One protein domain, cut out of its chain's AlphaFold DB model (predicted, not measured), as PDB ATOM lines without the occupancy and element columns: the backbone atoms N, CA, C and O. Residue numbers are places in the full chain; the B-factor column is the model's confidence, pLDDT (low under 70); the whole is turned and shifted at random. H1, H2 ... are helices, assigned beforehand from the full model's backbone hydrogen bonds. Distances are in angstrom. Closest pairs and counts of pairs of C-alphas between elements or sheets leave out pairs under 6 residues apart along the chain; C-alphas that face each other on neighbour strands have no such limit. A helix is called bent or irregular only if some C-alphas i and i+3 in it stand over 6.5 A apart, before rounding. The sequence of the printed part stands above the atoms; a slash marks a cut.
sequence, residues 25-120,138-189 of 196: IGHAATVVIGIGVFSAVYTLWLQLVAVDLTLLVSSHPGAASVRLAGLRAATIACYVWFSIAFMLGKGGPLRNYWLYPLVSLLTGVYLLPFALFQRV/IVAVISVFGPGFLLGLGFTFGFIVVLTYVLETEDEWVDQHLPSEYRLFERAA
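Overview. This is residues 25 to 120 and 138 to 189 of the 196 residues of an uncharacterized protein of Halobonum sp. NJ-3-1 (UniProt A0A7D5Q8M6). Three long helices, H1, H2 and H5, make a row with H2 in the middle and H1 and H5 packed on its opposite sides, each at a shallow tilt to it, while H4 packs on H1 and H2 at a steep tilt to both. Two short helices, H6 and H7, make a loose small head at the end of the long axis where H2 and H5 end. The 148 printed residues hold seven named helices, H1 to H7 in chain order, and no named strand; the class is all helix. The whole is elongated, spanning 57 by 29 by 27 A, and only just loose, close to compact, with a radius of gyration of the C-alphas of 17.9 A.

Arrangement. Begin at H5, residues 138 to 166, the longest helix with 29 residues. With residues 143 to 156 alone it touches H2, residues 61 to 87; look at the closest C-alphas, those of Ile 76 and Gly 148, 4.1 A apart. These two run the same way at a shallow tilt of 28 degrees. H2 is the hub, touching three helices. Next look at H1, residues 25 to 50, which forms a helical hairpin with H2: they touch, run opposite ways at a shallow tilt of 30 degrees, and their closest C-alphas, of Phe 38 and Ala 74, are 4.7 A apart. H1 and H5 are apart. H4, residues 99 to 117, touches residues 31 to 39 of H1 at a steep tilt of 64 degrees, the same way, with the closest C-alphas, of Ile 35 and Ser 104, 4.7 A apart. Residues 100 to 105 of H4 touch residues 71 to 82 of H2 at a steep tilt of 53 degrees, opposite ways; the closest C-alphas, of Cys 78 and Pro 101, are 6.2 A apart. H3, residues 94 to 97, is close to H2 but not clearly touching, with the closest C-alphas, of Phe 82 and Tyr 97, 7.3 A apart. H6, residues 171 to 177, is near H5, with 5 pairs of C-alphas within 10 A. H7, residues 180 to 188, is close to H6 but not clearly touching; the closest C-alphas, of Asp 175 and Arg 183, are 7.2 A apart. Every backbone O i to N i+4 pair is within hydrogen-bond range in H1, H6 and H7, against 22 of 23 in H2, 13 of 15 in H4 and 23 of 25 in H5; H3 is too short for such a pair.

Along the chain. Find C-alpha 138 at (337.805, 255.443, 391.939); from there H5 runs 39.2 A to C-alpha 166, with a kink of 33 degrees near residue 145. H2 covers 40.8 A from C-alpha 61 at (334.446, 250.347, 372.171) to C-alpha 87. H1 starts at C-alpha 25, at (363.944, 276.570, 389.260), and covers 35.8 A. H4 covers 25.7 A, with a kink of 29 degrees near residue 106. Three helices are only just irregular: C-alphas 61 and 64 of H2 are 6.6 A apart, 109 and 112 of H4 6.6 A, and 144 and 147 of H5 6.9 A. The short H3, H6 and H7 have four, seven and nine residues.

Size, cuts and confidence. The two C-alphas farthest apart, of Ser 59 and Glu 170, are 57.5 A from each other. Residues 121 to 137 are not printed, and C-alphas 120 and 138 are 20.7 A apart across this cut. Of the links printed whole, none is long. Residues 55 to 60, 165 to 170 and 184 to 189 stand free. The mean pLDDT of the printed part is 74.9; 47 residues are under 70, among them 50 to 61, 91 to 97 and 179 to 189.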
ATOM      1  N   ILE A  25     363.773 276.785 390.704       83.69
ATOM      2  CA  ILE A  25     363.944 276.570 389.260       83.69
ATOM      3  C   ILE A  25     364.291 275.108 388.968       83.69
ATOM      4  O   ILE A  25     363.716 274.515 388.058       83.69
ATOM      5  N   GLY A  26     365.199 274.512 389.747       83.38
ATOM      6  CA  GLY A  26     365.559 273.103 389.614       83.38
ATOM      7  C   GLY A  26     364.360 272.184 389.837       83.38
ATOM      8  O   GLY A  26     364.139 271.265 389.053       83.38
ATOM      9  N   HIS A  27     363.549 272.472 390.852       82.25
ATOM     10  CA  HIS A  27     362.329 271.720 391.121       82.25
ATOM     11  C   HIS A  27     361.301 271.872 389.995       82.25
ATOM     12  O   HIS A  27     360.786 270.876 389.483       82.25
ATOM     13  N   ALA A  28     361.043 273.107 389.561       83.88
ATOM     14  CA  ALA A  28     360.144 273.377 388.445       83.88
ATOM     15  C   ALA A  28     360.597 272.640 387.174       83.88
ATOM     16  O   ALA A  28     359.770 272.035 386.495       83.88
ATOM     17  N   ALA A  29     361.903 272.612 386.888       88.06
ATOM     18  CA  ALA A  29     362.458 271.851 385.775       88.06
ATOM     19  C   ALA A  29     362.198 270.342 385.922       88.06
ATOM     20  O   ALA A  29     361.732 269.722 384.969       88.06
ATOM     21  N   THR A  30     362.414 269.751 387.106       86.56
ATOM     22  CA  THR A  30     362.096 268.334 387.367       86.56
ATOM     23  C   THR A  30     360.626 268.020 387.087       86.56
ATOM     24  O   THR A  30     360.322 267.011 386.444       86.56
ATOM     25  N   VAL A  31     359.711 268.885 387.536       84.50
ATOM     26  CA  VAL A  31     358.265 268.724 387.322       84.50
ATOM     27  C   VAL A  31     357.906 268.854 385.843       84.50
ATOM     28  O   VAL A  31     357.201 267.999 385.310       84.50
ATOM     29  N   VAL A  32     358.425 269.876 385.156       87.50
ATOM     30  CA  VAL A  32     358.188 270.098 383.720       87.50
ATOM     31  C   VAL A  32     358.701 268.925 382.888       87.50
ATOM     32  O   VAL A  32     357.996 268.466 381.990       87.50
ATOM     33  N   ILE A  33     359.882 268.386 383.206       90.06
ATOM     34  CA  ILE A  33     360.394 267.188 382.530       90.06
ATOM     35  C   ILE A  33     359.485 265.990 382.813       90.06
ATOM     36  O   ILE A  33     359.162 265.263 381.882       90.06
ATOM     37  N   GLY A  34     358.995 265.816 384.044       87.81
ATOM     38  CA  GLY A  34     358.039 264.755 384.380       87.81
ATOM     39  C   GLY A  34     356.737 264.838 383.572       87.81
ATOM     40  O   GLY A  34     356.272 263.826 383.046       87.81
ATOM     41  N   ILE A  35     356.192 266.045 383.391       86.62
ATOM     42  CA  ILE A  35     355.037 266.300 382.513       86.62
ATOM     43  C   ILE A  35     355.382 265.951 381.057       86.62
ATOM     44  O   ILE A  35     354.570 265.346 380.351       86.62
ATOM     45  N   GLY A  36     356.591 266.304 380.611       88.69
ATOM     46  CA  GLY A  36     357.112 265.967 379.287       88.69
ATOM     47  C   GLY A  36     357.220 264.458 379.064       88.69
ATOM     48  O   GLY A  36     356.723 263.963 378.057       88.69
ATOM     49  N   VAL A  37     357.792 263.718 380.021       90.88
ATOM     50  CA  VAL A  37     357.901 262.249 380.006       90.88
ATOM     51  C   VAL A  37     356.520 261.615 379.919       90.88
ATOM     52  O   VAL A  37     356.284 260.783 379.043       90.88
ATOM     53  N   PHE A  38     355.587 262.043 380.774       89.06
ATOM     54  CA  PHE A  38     354.209 261.560 380.745       89.06
ATOM     55  C   PHE A  38     353.576 261.782 379.363       89.06
ATOM     56  O   PHE A  38     353.069 260.845 378.744       89.06
ATOM     57  N   SER A  39     353.650 263.013 378.853       85.44
ATOM     58  CA  SER A  39     353.034 263.405 377.581       85.44
ATOM     59  C   SER A  39     353.652 262.667 376.393       85.44
ATOM     60  O   SER A  39     352.929 262.221 375.503       85.44
ATOM     61  N   ALA A  40     354.977 262.498 376.389       89.00
ATOM     62  CA  ALA A  40     355.703 261.777 375.351       89.00
ATOM     63  C   ALA A  40     355.319 260.296 375.330       89.00
ATOM     64  O   ALA A  40     354.943 259.792 374.276       89.00
ATOM     65  N   VAL A  41     355.342 259.614 376.482       90.31
ATOM     66  CA  VAL A  41     354.968 258.193 376.581       90.31
ATOM     67  C   VAL A  41     353.506 257.986 376.208       90.31
ATOM     68  O   VAL A  41     353.197 257.068 375.452       90.31
ATOM     69  N   TYR A  42     352.611 258.860 376.672       85.12
ATOM     70  CA  TYR A  42     351.200 258.788 376.310       85.12
ATOM     71  C   TYR A  42     350.993 258.970 374.802       85.12
ATOM     72  O   TYR A  42     350.299 258.179 374.168       85.12
ATOM     73  N   THR A  43     351.644 259.968 374.200       82.38
ATOM     74  CA  THR A  43     351.536 260.242 372.760       82.38
ATOM     75  C   THR A  43     352.128 259.108 371.926       82.38
ATOM     76  O   THR A  43     351.490 258.666 370.975       82.38
ATOM     77  N   LEU A  44     353.303 258.592 372.297       86.94
ATOM     78  CA  LEU A  44     353.926 257.430 371.656       86.94
ATOM     79  C   LEU A  44     353.028 256.200 371.744       86.94
ATOM     80  O   LEU A  44     352.830 255.520 370.742       86.94
ATOM     81  N   TRP A  45     352.439 255.936 372.911       86.88
ATOM     82  CA  TRP A  45     351.490 254.840 373.078       86.88
ATOM     83  C   TRP A  45     350.302 254.988 372.131       86.88
ATOM     84  O   TRP A  45     349.943 254.056 371.415       86.88
ATOM     85  N   LEU A  46     349.705 256.177 372.094       79.12
ATOM     86  CA  LEU A  46     348.594 256.467 371.204       79.12
ATOM     87  C   LEU A  46     348.981 256.320 369.725       79.12
ATOM     88  O   LEU A  46     348.212 255.761 368.952       79.12
ATOM     89  N   GLN A  47     350.171 256.753 369.320       78.94
ATOM     90  CA  GLN A  47     350.623 256.605 367.935       78.94
ATOM     91  C   GLN A  47     350.910 255.149 367.557       78.94
ATOM     92  O   GLN A  47     350.521 254.722 366.477       78.94
ATOM     93  N   LEU A  48     351.567 254.384 368.433       82.81
ATOM     94  CA  LEU A  48     352.005 253.017 368.142       82.81
ATOM     95  C   LEU A  48     350.886 251.984 368.292       82.81
ATOM     96  O   LEU A  48     350.818 251.033 367.520       82.81
ATOM     97  N   VAL A  49     350.036 252.151 369.305       77.00
ATOM     98  CA  VAL A  49     349.000 251.173 369.667       77.00
ATOM     99  C   VAL A  49     347.640 251.597 369.132       77.00
ATOM    100  O   VAL A  49     346.873 250.751 368.680       77.00
ATOM    101  N   ALA A  50     347.321 252.894 369.188       65.69
ATOM    102  CA  ALA A  50     346.014 253.371 368.753       65.69
ATOM    103  C   ALA A  50     345.970 253.667 367.248       65.69
ATOM    104  O   ALA A  50     344.913 253.445 366.673       65.69
ATOM    105  N   VAL A  51     347.075 254.107 366.625       69.50
ATOM    106  CA  VAL A  51     347.222 254.460 365.192       69.50
ATOM    107  C   VAL A  51     346.056 255.327 364.661       69.50
ATOM    108  O   VAL A  51     346.179 256.548 364.645       69.50
ATOM    109  N   ASP A  52     344.924 254.706 364.291       55.78
ATOM    110  CA  ASP A  52     343.672 255.303 363.780       55.78
ATOM    111  C   ASP A  52     342.571 255.553 364.842       55.78
ATOM    112  O   ASP A  52     341.667 256.367 364.640       55.78
ATOM    113  N   LEU A  53     342.618 254.894 366.004       51.00
ATOM    114  CA  LEU A  53     341.593 254.991 367.063       51.00
ATOM    115  C   LEU A  53     341.548 256.362 367.759       51.00
ATOM    116  O   LEU A  53     340.568 256.698 368.426       51.00
ATOM    117  N   THR A  54     342.603 257.162 367.632       54.91
ATOM    118  CA  THR A  54     342.708 258.496 368.239       54.91
ATOM    119  C   THR A  54     342.061 259.596 367.418       54.91
ATOM    120  O   THR A  54     341.501 260.518 368.010       54.91
ATOM    121  N   LEU A  55     342.119 259.506 366.086       49.25
ATOM    122  CA  LEU A  55     341.581 260.523 365.180       49.25
ATOM    123  C   LEU A  55     340.214 260.153 364.597       49.25
ATOM    124  O   LEU A  55     339.426 261.063 364.346       49.25
ATOM    125  N   LEU A  56     339.906 258.864 364.401       45.47
ATOM    126  CA  LEU A  56     338.725 258.478 363.619       45.47
ATOM    127  C   LEU A  56     337.515 258.003 364.419       45.47
ATOM    128  O   LEU A  56     336.405 258.138 363.912       45.47
ATOM    129  N   VAL A  57     337.645 257.484 365.645       50.94
ATOM    130  CA  VAL A  57     336.460 256.928 366.322       50.94
ATOM    131  C   VAL A  57     336.554 257.046 367.848       50.94
ATOM    132  O   VAL A  57     336.859 256.086 368.552       50.94
ATOM    133  N   SER A  58     336.210 258.220 368.393       56.97
ATOM    134  CA  SER A  58     335.935 258.377 369.836       56.97
ATOM    135  C   SER A  58     334.809 257.458 370.331       56.97
ATOM    136  O   SER A  58     334.696 257.233 371.529       56.97
ATOM    137  N   SER A  59     333.997 256.923 369.417       59.72
ATOM    138  CA  SER A  59     332.892 255.998 369.668       59.72
ATOM    139  C   SER A  59     333.262 254.511 369.557       59.72
ATOM    140  O   SER A  59     332.385 253.664 369.720       59.72
ATOM    141  N   HIS A  60     334.523 254.145 369.275       64.62
ATOM    142  CA  HIS A  60     334.890 252.734 369.151       64.62
ATOM    143  C   HIS A  60     335.032 252.119 370.550       64.62
ATOM    144  O   HIS A  60     335.793 252.656 371.359       64.62
ATOM    145  N   PRO A  61     334.410 250.961 370.839       64.38
ATOM    146  CA  PRO A  61     334.446 250.347 372.171       64.38
ATOM    147  C   PRO A  61     335.868 250.084 372.700       64.38
ATOM    148  O   PRO A  61     336.123 250.145 373.898       64.38
ATOM    149  N   GLY A  62     336.822 249.826 371.797       70.06
ATOM    150  CA  GLY A  62     338.238 249.619 372.134       70.06
ATOM    151  C   GLY A  62     339.065 250.894 372.357       70.06
ATOM    152  O   GLY A  62     340.189 250.806 372.841       70.06
ATOM    153  N   ALA A  63     338.555 252.084 372.026       72.38
ATOM    154  CA  ALA A  63     339.323 253.323 372.170       72.38
ATOM    155  C   ALA A  63     339.572 253.670 373.647       72.38
ATOM    156  O   ALA A  63     340.664 254.115 374.006       72.38
ATOM    157  N   ALA A  64     338.587 253.415 374.513       73.75
ATOM    158  CA  ALA A  64     338.689 253.669 375.947       73.75
ATOM    159  C   ALA A  64     339.762 252.793 376.612       73.75
ATOM    160  O   ALA A  64     340.605 253.299 377.353       73.75
ATOM    161  N   SER A  65     339.798 251.493 376.302       76.50
ATOM    162  CA  SER A  65     340.785 250.573 376.882       76.50
ATOM    163  C   SER A  65     342.212 250.891 376.429       76.50
ATOM    164  O   SER A  65     343.131 250.856 377.248       76.50
ATOM    165  N   VAL A  66     342.405 251.277 375.162       80.19
ATOM    166  CA  VAL A  66     343.715 251.699 374.640       80.19
ATOM    167  C   VAL A  66     344.191 252.991 375.304       80.19
ATOM    168  O   VAL A  66     345.354 253.072 375.703       80.19
ATOM    169  N   ARG A  67     343.308 253.983 375.483       77.81
ATOM    170  CA  ARG A  67     343.634 255.222 376.209       77.81
ATOM    171  C   ARG A  67     343.990 254.934 377.661       77.81
ATOM    172  O   ARG A  67     345.006 255.433 378.132       77.81
ATOM    173  N   LEU A  68     343.213 254.093 378.341       78.69
ATOM    174  CA  LEU A  68     343.467 253.713 379.728       78.69
ATOM    175  C   LEU A  68     344.815 252.997 379.886       78.69
ATOM    176  O   LEU A  68     345.566 253.293 380.813       78.69
ATOM    177  N   ALA A  69     345.158 252.096 378.965       82.62
ATOM    178  CA  ALA A  69     346.467 251.449 378.945       82.62
ATOM    179  C   ALA A  69     347.606 252.461 378.723       82.62
ATOM    180  O   ALA A  69     348.620 252.403 379.418       82.62
ATOM    181  N   GLY A  70     347.406 253.444 377.841       84.31
ATOM    182  CA  GLY A  70     348.361 254.531 377.634       84.31
ATOM    183  C   GLY A  70     348.552 255.395 378.875       84.31
ATOM    184  O   GLY A  70     349.684 255.716 379.226       84.31
ATOM    185  N   LEU A  71     347.466 255.729 379.581       83.38
ATOM    186  CA  LEU A  71     347.529 256.475 380.840       83.38
ATOM    187  C   LEU A  71     348.314 255.703 381.904       83.38
ATOM    188  O   LEU A  71     349.132 256.291 382.603       83.38
ATOM    189  N   ARG A  72     348.122 254.381 382.002       84.50
ATOM    190  CA  ARG A  72     348.907 253.524 382.907       84.50
ATOM    191  C   ARG A  72     350.392 253.553 382.563       84.50
ATOM    192  O   ARG A  72     351.210 253.782 383.448       84.50
ATOM    193  N   ALA A  73     350.737 253.363 381.289       87.12
ATOM    194  CA  ALA A  73     352.124 253.390 380.830       87.12
ATOM    195  C   ALA A  73     352.792 254.748 381.114       87.12
ATOM    196  O   ALA A  73     353.897 254.799 381.656       87.12
ATOM    197  N   ALA A  74     352.094 255.847 380.819       86.81
ATOM    198  CA  ALA A  74     352.572 257.200 381.075       86.81
ATOM    199  C   ALA A  74     352.751 257.479 382.575       86.81
ATOM    200  O   ALA A  74     353.765 258.050 382.975       86.81
ATOM    201  N   THR A  75     351.822 257.024 383.421       86.25
ATOM    202  CA  THR A  75     351.934 257.153 384.880       86.25
ATOM    203  C   THR A  75     353.108 256.353 385.435       86.25
ATOM    204  O   THR A  75     353.858 256.880 386.252       86.25
ATOM    205  N   ILE A  76     353.328 255.119 384.969       86.69
ATOM    206  CA  ILE A  76     354.501 254.320 385.360       86.69
ATOM    207  C   ILE A  76     355.792 255.058 384.991       86.69
ATOM    208  O   ILE A  76     356.655 255.237 385.847       86.69
ATOM    209  N   ALA A  77     355.912 255.545 383.753       88.19
ATOM    210  CA  ALA A  77     357.088 256.298 383.316       88.19
ATOM    211  C   ALA A  77     357.306 257.577 384.141       88.19
ATOM    212  O   ALA A  77     358.436 257.923 384.479       88.19
ATOM    213  N   CYS A  78     356.217 258.251 384.510       88.25
ATOM    214  CA  CYS A  78     356.235 259.423 385.371       88.25
ATOM    215  C   CYS A  78     356.779 259.086 386.770       88.25
ATOM    216  O   CYS A  78     357.654 259.788 387.269       88.25
ATOM    217  N   TYR A  79     356.313 257.996 387.386       85.69
ATOM    218  CA  TYR A  79     356.834 257.531 388.673       85.69
ATOM    219  C   TYR A  79     358.314 257.153 388.596       85.69
ATOM    220  O   TYR A  79     359.084 257.584 389.448       85.69
ATOM    221  N   VAL A  80     358.733 256.439 387.546       86.81
ATOM    222  CA  VAL A  80     360.148 256.109 387.315       86.81
ATOM    223  C   VAL A  80     360.999 257.376 387.220       86.81
ATOM    224  O   VAL A  80     362.035 257.466 387.876       86.81
ATOM    225  N   TRP A  81     360.550 258.383 386.463       89.38
ATOM    226  CA  TRP A  81     361.245 259.669 386.375       89.38
ATOM    227  C   TRP A  81     361.399 260.336 387.744       89.38
ATOM    228  O   TRP A  81     362.496 260.764 388.091       89.38
ATOM    229  N   PHE A  82     360.327 260.408 388.538       84.94
ATOM    230  CA  PHE A  82     360.391 261.047 389.852       84.94
ATOM    231  C   PHE A  82     361.225 260.260 390.860       84.94
ATOM    232  O   PHE A  82     361.907 260.886 391.671       84.94
ATOM    233  N   SER A  83     361.249 258.929 390.780       83.12
ATOM    234  CA  SER A  83     362.176 258.121 391.570       83.12
ATOM    235  C   SER A  83     363.629 258.391 391.169       83.12
ATOM    236  O   SER A  83     364.447 258.641 392.043       83.12
ATOM    237  N   ILE A  84     363.957 258.453 389.873       84.19
ATOM    238  CA  ILE A  84     365.311 258.823 389.415       84.19
ATOM    239  C   ILE A  84     365.669 260.239 389.877       84.19
ATOM    240  O   ILE A  84     366.760 260.471 390.389       84.19
ATOM    241  N   ALA A  85     364.756 261.200 389.731       83.56
ATOM    242  CA  ALA A  85     364.991 262.566 390.177       83.56
ATOM    243  C   ALA A  85     365.254 262.628 391.687       83.56
ATOM    244  O   ALA A  85     366.159 263.343 392.105       83.56
ATOM    245  N   PHE A  86     364.514 261.858 392.489       80.19
ATOM    246  CA  PHE A  86     364.756 261.713 393.924       80.19
ATOM    247  C   PHE A  86     366.154 261.153 394.214       80.19
ATOM    248  O   PHE A  86     366.883 261.745 395.000       80.19
ATOM    249  N   MET A  87     366.566 260.087 393.520       77.25
ATOM    250  CA  MET A  87     367.899 259.480 393.669       77.25
ATOM    251  C   MET A  87     369.043 260.428 393.298       77.25
ATOM    252  O   MET A  87     370.156 260.281 393.785       77.25
ATOM    253  N   LEU A  88     368.774 261.401 392.427       77.25
ATOM    254  CA  LEU A  88     369.727 262.434 392.025       77.25
ATOM    255  C   LEU A  88     369.697 263.675 392.938       77.25
ATOM    256  O   LEU A  88     370.264 264.699 392.557       77.25
ATOM    257  N   GLY A  89     368.978 263.637 394.065       73.56
ATOM    258  CA  GLY A  89     368.801 264.785 394.966       73.56
ATOM    259  C   GLY A  89     367.935 265.911 394.385       73.56
ATOM    260  O   GLY A  89     367.942 267.039 394.867       73.56
ATOM    261  N   LYS A  90     367.189 265.635 393.307       75.50
ATOM    262  CA  LYS A  90     366.357 266.602 392.562       75.50
ATOM    263  C   LYS A  90     364.857 266.376 392.739       75.50
ATOM    264  O   LYS A  90     364.056 267.007 392.037       75.50
ATOM    265  N   GLY A  91     364.473 265.438 393.600       64.19
ATOM    266  CA  GLY A  91     363.088 265.137 393.929       64.19
ATOM    267  C   GLY A  91     362.695 265.815 395.235       64.19
ATOM    268  O   GLY A  91     363.397 265.687 396.229       64.19
ATOM    269  N   GLY A  92     361.558 266.516 395.239       65.69
ATOM    270  CA  GLY A  92     360.946 266.979 396.489       65.69
ATOM    271  C   GLY A  92     360.558 265.817 397.419       65.69
ATOM    272  O   GLY A  92     360.614 264.656 397.000       65.69
ATOM    273  N   PRO A  93     360.115 266.111 398.654       61.84
ATOM    274  CA  PRO A  93     359.867 265.108 399.688       61.84
ATOM    275  C   PRO A  93     358.976 263.961 399.199       61.84
ATOM    276  O   PRO A  93     358.084 264.174 398.375       61.84
ATOM    277  N   LEU A  94     359.148 262.758 399.768       59.41
ATOM    278  CA  LEU A  94     358.342 261.545 399.506       59.41
ATOM    279  C   LEU A  94     356.823 261.804 399.500       59.41
ATOM    280  O   LEU A  94     356.058 261.084 398.870       59.41
ATOM    281  N   ARG A  95     356.358 262.865 400.163       59.41
ATOM    282  CA  ARG A  95     354.957 263.298 400.153       59.41
ATOM    283  C   ARG A  95     354.480 263.850 398.799       59.41
ATOM    284  O   ARG A  95     353.315 263.665 398.453       59.41
ATOM    285  N   ASN A  96     355.368 264.450 398.005       68.00
ATOM    286  CA  ASN A  96     355.092 264.935 396.646       68.00
ATOM    287  C   ASN A  96     355.022 263.805 395.614       68.00
ATOM    288  O   ASN A  96     354.532 264.009 394.506       68.00
ATOM    289  N   TYR A  97     355.442 262.602 395.995       67.00
ATOM    290  CA  TYR A  97     355.381 261.401 395.173       67.00
ATOM    291  C   TYR A  97     353.954 261.077 394.688       67.00
ATOM    292  O   TYR A  97     353.768 260.573 393.585       67.00
ATOM    293  N   TRP A  98     352.928 261.442 395.463       70.31
ATOM    294  CA  TRP A  98     351.520 261.353 395.048       70.31
ATOM    295  C   TRP A  98     351.075 262.512 394.154       70.31
ATOM    296  O   TRP A  98     350.184 262.358 393.320       70.31
ATOM    297  N   LEU A  99     351.680 263.685 394.341       74.44
ATOM    298  CA  LEU A  99     351.241 264.926 393.718       74.44
ATOM    299  C   LEU A  99     351.733 265.038 392.277       74.44
ATOM    300  O   LEU A  99     350.982 265.465 391.406       74.44
ATOM    301  N   TYR A 100     352.975 264.635 392.001       72.06
ATOM    302  CA  TYR A 100     353.534 264.811 390.662       72.06
ATOM    303  C   TYR A 100     352.818 264.020 389.563       72.06
ATOM    304  O   TYR A 100     352.524 264.606 388.525       72.06
ATOM    305  N   PRO A 101     352.479 262.732 389.751       68.56
ATOM    306  CA  PRO A 101     351.730 261.974 388.754       68.56
ATOM    307  C   PRO A 101     350.341 262.570 388.520       68.56
ATOM    308  O   PRO A 101     349.865 262.594 387.387       68.56
ATOM    309  N   LEU A 102     349.703 263.093 389.573       77.62
ATOM    310  CA  LEU A 102     348.416 263.774 389.464       77.62
ATOM    311  C   LEU A 102     348.537 265.057 388.633       77.62
ATOM    312  O   LEU A 102     347.739 265.278 387.725       77.62
ATOM    313  N   VAL A 103     349.558 265.877 388.895       77.12
ATOM    314  CA  VAL A 103     349.847 267.090 388.116       77.12
ATOM    315  C   VAL A 103     350.164 266.741 386.661       77.12
ATOM    316  O   VAL A 103     349.650 267.399 385.757       77.12
ATOM    317  N   SER A 104     350.947 265.688 386.415       74.69
ATOM    318  CA  SER A 104     351.256 265.204 385.067       74.69
ATOM    319  C   SER A 104     350.018 264.707 384.329       74.69
ATOM    320  O   SER A 104     349.862 265.021 383.154       74.69
ATOM    321  N   LEU A 105     349.100 264.010 385.006       73.69
ATOM    322  CA  LEU A 105     347.823 263.601 384.423       73.69
ATOM    323  C   LEU A 105     346.971 264.823 384.060       73.69
ATOM    324  O   LEU A 105     346.527 264.952 382.921       73.69
ATOM    325  N   LEU A 106     346.751 265.730 385.017       77.19
ATOM    326  CA  LEU A 106     345.937 266.928 384.808       77.19
ATOM    327  C   LEU A 106     346.506 267.788 383.676       77.19
ATOM    328  O   LEU A 106     345.775 268.245 382.795       77.19
ATOM    329  N   THR A 107     347.825 267.954 383.656       74.19
ATOM    330  CA  THR A 107     348.489 268.780 382.654       74.19
ATOM    331  C   THR A 107     348.540 268.086 381.298       74.19
ATOM    332  O   THR A 107     348.164 268.686 380.299       74.19
ATOM    333  N   GLY A 108     348.962 266.824 381.246       66.50
ATOM    334  CA  GLY A 108     349.161 266.088 379.997       66.50
ATOM    335  C   GLY A 108     347.862 265.687 379.296       66.50
ATOM    336  O   GLY A 108     347.813 265.686 378.070       66.50
ATOM    337  N   VAL A 109     346.803 265.374 380.050       68.44
ATOM    338  CA  VAL A 109     345.523 264.900 379.486       68.44
ATOM    339  C   VAL A 109     344.531 266.032 379.254       68.44
ATOM    340  O   VAL A 109     343.778 265.983 378.284       68.44
ATOM    341  N   TYR A 110     344.514 267.051 380.116       69.56
ATOM    342  CA  TYR A 110     343.501 268.105 380.042       69.56
ATOM    343  C   TYR A 110     344.089 269.433 379.569       69.56
ATOM    344  O   TYR A 110     343.639 269.963 378.554       69.56
ATOM    345  N   LEU A 111     345.108 269.964 380.255       71.25
ATOM    346  CA  LEU A 111     345.612 271.314 379.958       71.25
ATOM    347  C   LEU A 111     346.363 271.397 378.628       71.25
ATOM    348  O   LEU A 111     346.137 272.332 377.867       71.25
ATOM    349  N   LEU A 112     347.243 270.441 378.331       70.50
ATOM    350  CA  LEU A 112     348.062 270.462 377.122       70.50
ATOM    351  C   LEU A 112     347.207 270.264 375.856       70.50
ATOM    352  O   LEU A 112     347.345 271.072 374.934       70.50
ATOM    353  N   PRO A 113     346.266 269.299 375.792       67.94
ATOM    354  CA  PRO A 113     345.377 269.180 374.639       67.94
ATOM    355  C   PRO A 113     344.449 270.386 374.491       67.94
ATOM    356  O   PRO A 113     344.229 270.846 373.371       67.94
ATOM    357  N   PHE A 114     343.969 270.954 375.602       67.12
ATOM    358  CA  PHE A 114     343.199 272.193 375.564       67.12
ATOM    359  C   PHE A 114     344.027 273.357 375.009       67.12
ATOM    360  O   PHE A 114     343.574 274.049 374.105       67.12
ATOM    361  N   ALA A 115     345.260 273.552 375.473       70.25
ATOM    362  CA  ALA A 115     346.120 274.627 374.992       70.25
ATOM    363  C   ALA A 115     346.454 274.482 373.496       70.25
ATOM    364  O   ALA A 115     346.368 275.459 372.753       70.25
ATOM    365  N   LEU A 116     346.794 273.269 373.050       71.56
ATOM    366  CA  LEU A 116     347.251 273.005 371.681       71.56
ATOM    367  C   LEU A 116     346.110 272.915 370.662       71.56
ATOM    368  O   LEU A 116     346.249 273.392 369.539       71.56
ATOM    369  N   PHE A 117     344.990 272.298 371.039       71.88
ATOM    370  CA  PHE A 117     343.907 271.957 370.112       71.88
ATOM    371  C   PHE A 117     342.574 272.619 370.463       71.88
ATOM    372  O   PHE A 117     341.595 272.407 369.748       71.88
ATOM    373  N   GLN A 118     342.514 273.397 371.553       71.00
ATOM    374  CA  GLN A 118     341.290 274.027 372.070       71.00
ATOM    375  C   GLN A 118     340.167 273.007 372.315       71.00
ATOM    376  O   GLN A 118     338.980 273.307 372.189       71.00
ATOM    377  N   ARG A 119     340.545 271.764 372.641       64.56
ATOM    378  CA  ARG A 119     339.634 270.644 372.881       64.56
ATOM    379  C   ARG A 119     340.081 269.872 374.110       64.56
ATOM    380  O   ARG A 119     341.243 269.498 374.225       64.56
ATOM    381  N   VAL A 120     339.132 269.597 374.994       60.72
ATOM    382  CA  VAL A 120     339.305 268.630 376.079       60.72
ATOM    383  C   VAL A 120     338.813 267.276 375.563       60.72
ATOM    384  O   VAL A 120     337.776 267.246 374.892       60.72
ATOM    385  N   ILE A 138     336.844 255.871 390.914       65.56
ATOM    386  CA  ILE A 138     337.805 255.443 391.939       65.56
ATOM    387  C   ILE A 138     338.643 254.274 391.414       65.56
ATOM    388  O   ILE A 138     339.870 254.311 391.494       65.56
ATOM    389  N   VAL A 139     338.003 253.263 390.822       66.00
ATOM    390  CA  VAL A 139     338.698 252.118 390.216       66.00
ATOM    391  C   VAL A 139     339.598 252.568 389.068       66.00
ATOM    392  O   VAL A 139     340.732 252.100 388.967       66.00
ATOM    393  N   ALA A 140     339.147 253.503 388.230       67.06
ATOM    394  CA  ALA A 140     339.953 254.045 387.143       67.06
ATOM    395  C   ALA A 140     341.210 254.746 387.675       67.06
ATOM    396  O   ALA A 140     342.315 254.396 387.253       67.06
ATOM    397  N   VAL A 141     341.061 255.643 388.656       73.31
ATOM    398  CA  VAL A 141     342.167 256.345 389.329       73.31
ATOM    399  C   VAL A 141     343.134 255.342 389.957       73.31
ATOM    400  O   VAL A 141     344.326 255.375 389.653       73.31
ATOM    401  N   ILE A 142     342.643 254.390 390.755       76.69
ATOM    402  CA  ILE A 142     343.486 253.347 391.360       76.69
ATOM    403  C   ILE A 142     344.202 252.534 390.280       76.69
ATOM    404  O   ILE A 142     345.383 252.238 390.420       76.69
ATOM    405  N   SER A 143     343.536 252.197 389.177       76.12
ATOM    406  CA  SER A 143     344.156 251.406 388.114       76.12
ATOM    407  C   SER A 143     345.228 252.170 387.335       76.12
ATOM    408  O   SER A 143     346.142 251.546 386.803       76.12
ATOM    409  N   VAL A 144     345.115 253.498 387.248       76.31
ATOM    410  CA  VAL A 144     346.085 254.368 386.571       76.31
ATOM    411  C   VAL A 144     347.285 254.634 387.474       76.31
ATOM    412  O   VAL A 144     348.420 254.536 387.013       76.31
ATOM    413  N   PHE A 145     347.047 254.936 388.751       79.12
ATOM    414  CA  PHE A 145     348.094 255.355 389.681       79.12
ATOM    415  C   PHE A 145     348.684 254.219 390.505       79.12
ATOM    416  O   PHE A 145     349.888 254.208 390.725       79.12
ATOM    417  N   GLY A 146     347.878 253.247 390.928       80.75
ATOM    418  CA  GLY A 146     348.279 252.166 391.829       80.75
ATOM    419  C   GLY A 146     349.502 251.380 391.345       80.75
ATOM    420  O   GLY A 146     350.480 251.300 392.085       80.75
ATOM    421  N   PRO A 147     349.516 250.851 390.105       81.81
ATOM    422  CA  PRO A 147     350.674 250.124 389.589       81.81
ATOM    423  C   PRO A 147     351.944 250.980 389.527       81.81
ATOM    424  O   PRO A 147     353.009 250.527 389.937       81.81
ATOM    425  N   GLY A 148     351.835 252.225 389.053       77.56
ATOM    426  CA  GLY A 148     352.970 253.147 388.991       77.56
ATOM    427  C   GLY A 148     353.494 253.515 390.378       77.56
ATOM    428  O   GLY A 148     354.702 253.511 390.599       77.56
ATOM    429  N   PHE A 149     352.585 253.744 391.327       80.31
ATOM    430  CA  PHE A 149     352.910 254.039 392.714       80.31
ATOM    431  C   PHE A 149     353.717 252.904 393.344       80.31
ATOM    432  O   PHE A 149     354.810 253.152 393.852       80.31
ATOM    433  N   LEU A 150     353.214 251.666 393.253       82.94
ATOM    434  CA  LEU A 150     353.888 250.478 393.782       82.94
ATOM    435  C   LEU A 150     355.252 250.255 393.123       82.94
ATOM    436  O   LEU A 150     356.223 249.974 393.821       82.94
ATOM    437  N   LEU A 151     355.336 250.411 391.798       82.19
ATOM    438  CA  LEU A 151     356.591 250.239 391.069       82.19
ATOM    439  C   LEU A 151     357.643 251.252 391.490       82.19
ATOM    440  O   LEU A 151     358.763 250.858 391.795       82.19
ATOM    441  N   GLY A 152     357.312 252.540 391.519       79.50
ATOM    442  CA  GLY A 152     358.323 253.516 391.894       79.50
ATOM    443  C   GLY A 152     358.618 253.508 393.402       79.50
ATOM    444  O   GLY A 152     359.741 253.831 393.766       79.50
ATOM    445  N   LEU A 153     357.699 253.052 394.276       82.12
ATOM    446  CA  LEU A 153     358.052 252.740 395.668       82.12
ATOM    447  C   LEU A 153     359.093 251.624 395.697       82.12
ATOM    448  O   LEU A 153     360.129 251.782 396.333       82.12
ATOM    449  N   GLY A 154     358.844 250.526 394.980       83.56
ATOM    450  CA  GLY A 154     359.793 249.423 394.862       83.56
ATOM    451  C   GLY A 154     361.141 249.872 394.301       83.56
ATOM    452  O   GLY A 154     362.175 249.445 394.798       83.56
ATOM    453  N   PHE A 155     361.147 250.779 393.325       80.56
ATOM    454  CA  PHE A 155     362.374 251.329 392.752       80.56
ATOM    455  C   PHE A 155     363.126 252.217 393.751       80.56
ATOM    456  O   PHE A 155     364.325 252.042 393.938       80.56
ATOM    457  N   THR A 156     362.427 253.124 394.440       79.44
ATOM    458  CA  THR A 156     363.024 254.006 395.451       79.44
ATOM    459  C   THR A 156     363.576 253.207 396.632       79.44
ATOM    460  O   THR A 156     364.741 253.370 396.979       79.44
ATOM    461  N   PHE A 157     362.783 252.301 397.213       81.25
ATOM    462  CA  PHE A 157     363.232 251.449 398.317       81.25
ATOM    463  C   PHE A 157     364.323 250.471 397.888       81.25
ATOM    464  O   PHE A 157     365.311 250.320 398.594       81.25
ATOM    465  N   GLY A 158     364.178 249.830 396.727       82.50
ATOM    466  CA  GLY A 158     365.184 248.911 396.205       82.50
ATOM    467  C   GLY A 158     366.530 249.600 395.992       82.50
ATOM    468  O   GLY A 158     367.563 249.046 396.346       82.50
ATOM    469  N   PHE A 159     366.523 250.830 395.483       80.38
ATOM    470  CA  PHE A 159     367.739 251.621 395.332       80.38
ATOM    471  C   PHE A 159     368.367 252.006 396.671       80.38
ATOM    472  O   PHE A 159     369.572 251.851 396.825       80.38
ATOM    473  N   ILE A 160     367.558 252.442 397.643       76.31
ATOM    474  CA  ILE A 160     368.032 252.711 399.007       76.31
ATOM    475  C   ILE A 160     368.707 251.462 399.588       76.31
ATOM    476  O   ILE A 160     369.830 251.541 400.067       76.31
ATOM    477  N   VAL A 161     368.074 250.292 399.463       81.44
ATOM    478  CA  VAL A 161     368.644 249.025 399.943       81.44
ATOM    479  C   VAL A 161     369.973 248.709 399.255       81.44
ATOM    480  O   VAL A 161     370.918 248.295 399.919       81.44
ATOM    481  N   VAL A 162     370.072 248.906 397.939       79.81
ATOM    482  CA  VAL A 162     371.324 248.675 397.200       79.81
ATOM    483  C   VAL A 162     372.429 249.621 397.667       79.81
ATOM    484  O   VAL A 162     373.550 249.170 397.881       79.81
ATOM    485  N   LEU A 163     372.132 250.906 397.856       75.50
ATOM    486  CA  LEU A 163     373.115 251.866 398.355       75.50
ATOM    487  C   LEU A 163     373.612 251.486 399.752       75.50
ATOM    488  O   LEU A 163     374.807 251.274 399.943       75.50
ATOM    489  N   THR A 164     372.686 251.320 400.697       71.75
ATOM    490  CA  THR A 164     373.016 251.085 402.105       71.75
ATOM    491  C   THR A 164     373.689 249.733 402.329       71.75
ATOM    492  O   THR A 164     374.674 249.657 403.052       71.75
ATOM    493  N   TYR A 165     373.183 248.658 401.716       75.75
ATOM    494  CA  TYR A 165     373.594 247.296 402.082       75.75
ATOM    495  C   TYR A 165     374.497 246.603 401.066       75.75
ATOM    496  O   TYR A 165     375.163 245.636 401.422       75.75
ATOM    497  N   VAL A 166     374.488 247.022 399.798       75.69
ATOM    498  CA  VAL A 166     375.291 246.358 398.754       75.69
ATOM    499  C   VAL A 166     376.537 247.160 398.428       75.69
ATOM    500  O   VAL A 166     377.599 246.581 398.223       75.69
ATOM    501  N   LEU A 167     376.395 248.479 398.334       74.31
ATOM    502  CA  LEU A 167     377.491 249.361 397.955       74.31
ATOM    503  C   LEU A 167     378.235 249.945 399.154       74.31
ATOM    504  O   LEU A 167     379.251 250.593 398.921       74.31
ATOM    505  N   GLU A 168     377.741 249.720 400.381       72.19
ATOM    506  CA  GLU A 168     378.262 250.328 401.616       72.19
ATOM    507  C   GLU A 168     378.578 251.812 401.390       72.19
ATOM    508  O   GLU A 168     379.657 252.291 401.736       72.19
ATOM    509  N   THR A 169     377.685 252.525 400.685       66.25
ATOM    510  CA  THR A 169     377.984 253.900 400.281       66.25
ATOM    511  C   THR A 169     378.276 254.727 401.516       66.25
ATOM    512  O   THR A 169     377.419 254.826 402.390       66.25
ATOM    513  N   GLU A 170     379.478 255.307 401.550       63.62
ATOM    514  CA  GLU A 170     379.947 256.147 402.647       63.62
ATOM    515  C   GLU A 170     378.919 257.242 402.960       63.62
ATOM    516  O   GLU A 170     378.316 257.818 402.045       63.62
ATOM    517  N   ASP A 171     378.762 257.551 404.250       69.50
ATOM    518  CA  ASP A 171     377.828 258.557 404.774       69.50
ATOM    519  C   ASP A 171     377.926 259.899 404.028       69.50
ATOM    520  O   ASP A 171     376.931 260.598 403.848       69.50
ATOM    521  N   GLU A 172     379.111 260.229 403.506       67.75
ATOM    522  CA  GLU A 172     379.370 261.425 402.701       67.75
ATOM    523  C   GLU A 172     378.546 261.474 401.400       67.75
ATOM    524  O   GLU A 172     378.045 262.536 401.016       67.75
ATOM    525  N   TRP A 173     378.354 260.339 400.718       71.44
ATOM    526  CA  TRP A 173     377.546 260.286 399.497       71.44
ATOM    527  C   TRP A 173     376.062 260.475 399.812       71.44
ATOM    528  O   TRP A 173     375.382 261.235 399.110       71.44
ATOM    529  N   VAL A 174     375.580 259.808 400.867       70.31
ATOM    530  CA  VAL A 174     374.207 259.929 401.379       70.31
ATOM    531  C   VAL A 174     373.928 261.373 401.781       70.31
ATOM    532  O   VAL A 174     372.921 261.950 401.357       70.31
ATOM    533  N   ASP A 175     374.865 261.990 402.498       70.81
ATOM    534  CA  ASP A 175     374.777 263.383 402.911       70.81
ATOM    535  C   ASP A 175     374.756 264.348 401.721       70.81
ATOM    536  O   ASP A 175     374.061 265.364 401.766       70.81
ATOM    537  N   GLN A 176     375.450 264.026 400.631       69.19
ATOM    538  CA  GLN A 176     375.509 264.882 399.451       69.19
ATOM    539  C   GLN A 176     374.304 264.734 398.505       69.19
ATOM    540  O   GLN A 176     373.932 265.709 397.847       69.19
ATOM    541  N   HIS A 177     373.711 263.542 398.394       68.69
ATOM    542  CA  HIS A 177     372.762 263.236 397.312       68.69
ATOM    543  C   HIS A 177     371.337 262.939 397.773       68.69
ATOM    544  O   HIS A 177     370.408 263.132 396.983       68.69
ATOM    545  N   LEU A 178     371.127 262.481 399.011       70.25
ATOM    546  CA  LEU A 178     369.778 262.202 399.496       70.25
ATOM    547  C   LEU A 178     369.136 263.457 400.102       70.25
ATOM    548  O   LEU A 178     369.824 264.263 400.729       70.25
ATOM    549  N   PRO A 179     367.812 263.647 399.940       67.75
ATOM    550  CA  PRO A 179     367.125 264.780 400.548       67.75
ATOM    551  C   PRO A 179     367.255 264.782 402.071       67.75
ATOM    552  O   PRO A 179     367.215 263.731 402.714       67.75
ATOM    553  N   SER A 180     367.334 265.976 402.657       69.94
ATOM    554  CA  SER A 180     367.440 266.174 404.107       69.94
ATOM    555  C   SER A 180     366.421 265.396 404.953       69.94
ATOM    556  O   SER A 180     366.734 264.966 406.061       69.94
ATOM    557  N   GLU A 181     365.217 265.164 404.435       66.19
ATOM    558  CA  GLU A 181     364.158 264.405 405.096       66.19
ATOM    559  C   GLU A 181     364.513 262.927 405.259       66.19
ATOM    560  O   GLU A 181     364.119 262.310 406.248       66.19
ATOM    561  N   TYR A 182     365.266 262.364 404.311       67.12
ATOM    562  CA  TYR A 182     365.781 261.005 404.421       67.12
ATOM    563  C   TYR A 182     366.845 260.923 405.520       67.12
ATOM    564  O   TYR A 182     366.752 260.061 406.389       67.12
ATOM    565  N   ARG A 183     367.770 261.894 405.568       69.88
ATOM    566  CA  ARG A 183     368.783 261.991 406.635       69.88
ATOM    567  C   ARG A 183     368.154 262.092 408.024       69.88
ATOM    568  O   ARG A 183     368.660 261.526 408.984       69.88
ATOM    569  N   LEU A 184     367.040 262.819 408.145       67.38
ATOM    570  CA  LEU A 184     366.294 262.918 409.402       67.38
ATOM    571  C   LEU A 184     365.663 261.586 409.809       67.38
ATOM    572  O   LEU A 184     365.620 261.288 410.997       67.38
ATOM    573  N   PHE A 185     365.171 260.802 408.850       66.69
ATOM    574  CA  PHE A 185     364.631 259.473 409.124       66.69
ATOM    575  C   PHE A 185     365.730 258.499 409.558       66.69
ATOM    576  O   PHE A 185     365.553 257.795 410.544       66.69
ATOM    577  N   GLU A 186     366.869 258.505 408.866       65.62
ATOM    578  CA  GLU A 186     368.033 257.674 409.191       65.62
ATOM    579  C   GLU A 186     368.605 258.004 410.574       65.62
ATOM    580  O   GLU A 186     368.744 257.117 411.402       65.62
ATOM    581  N   ARG A 187     368.808 259.290 410.892       68.12
ATOM    582  CA  ARG A 187     369.276 259.728 412.222       68.12
ATOM    583  C   ARG A 187     368.248 259.526 413.339       68.12
ATOM    584  O   ARG A 187     368.601 259.602 414.512       68.12
ATOM    585  N   ALA A 188     366.972 259.352 412.993       64.12
ATOM    586  CA  ALA A 188     365.909 259.027 413.943       64.12
ATOM    587  C   ALA A 188     365.721 257.513 414.120       64.12
ATOM    588  O   ALA A 188     365.035 257.104 415.061       64.12
ATOM    589  N   ALA A 189     366.304 256.688 413.242       61.56
ATOM    590  CA  ALA A 189     366.427 255.270 413.511       61.56
ATOM    591  C   ALA A 189     367.384 255.133 414.706       61.56
ATOM    592  O   ALA A 189     368.473 255.707 414.670       61.56
TER     593      ALA A 189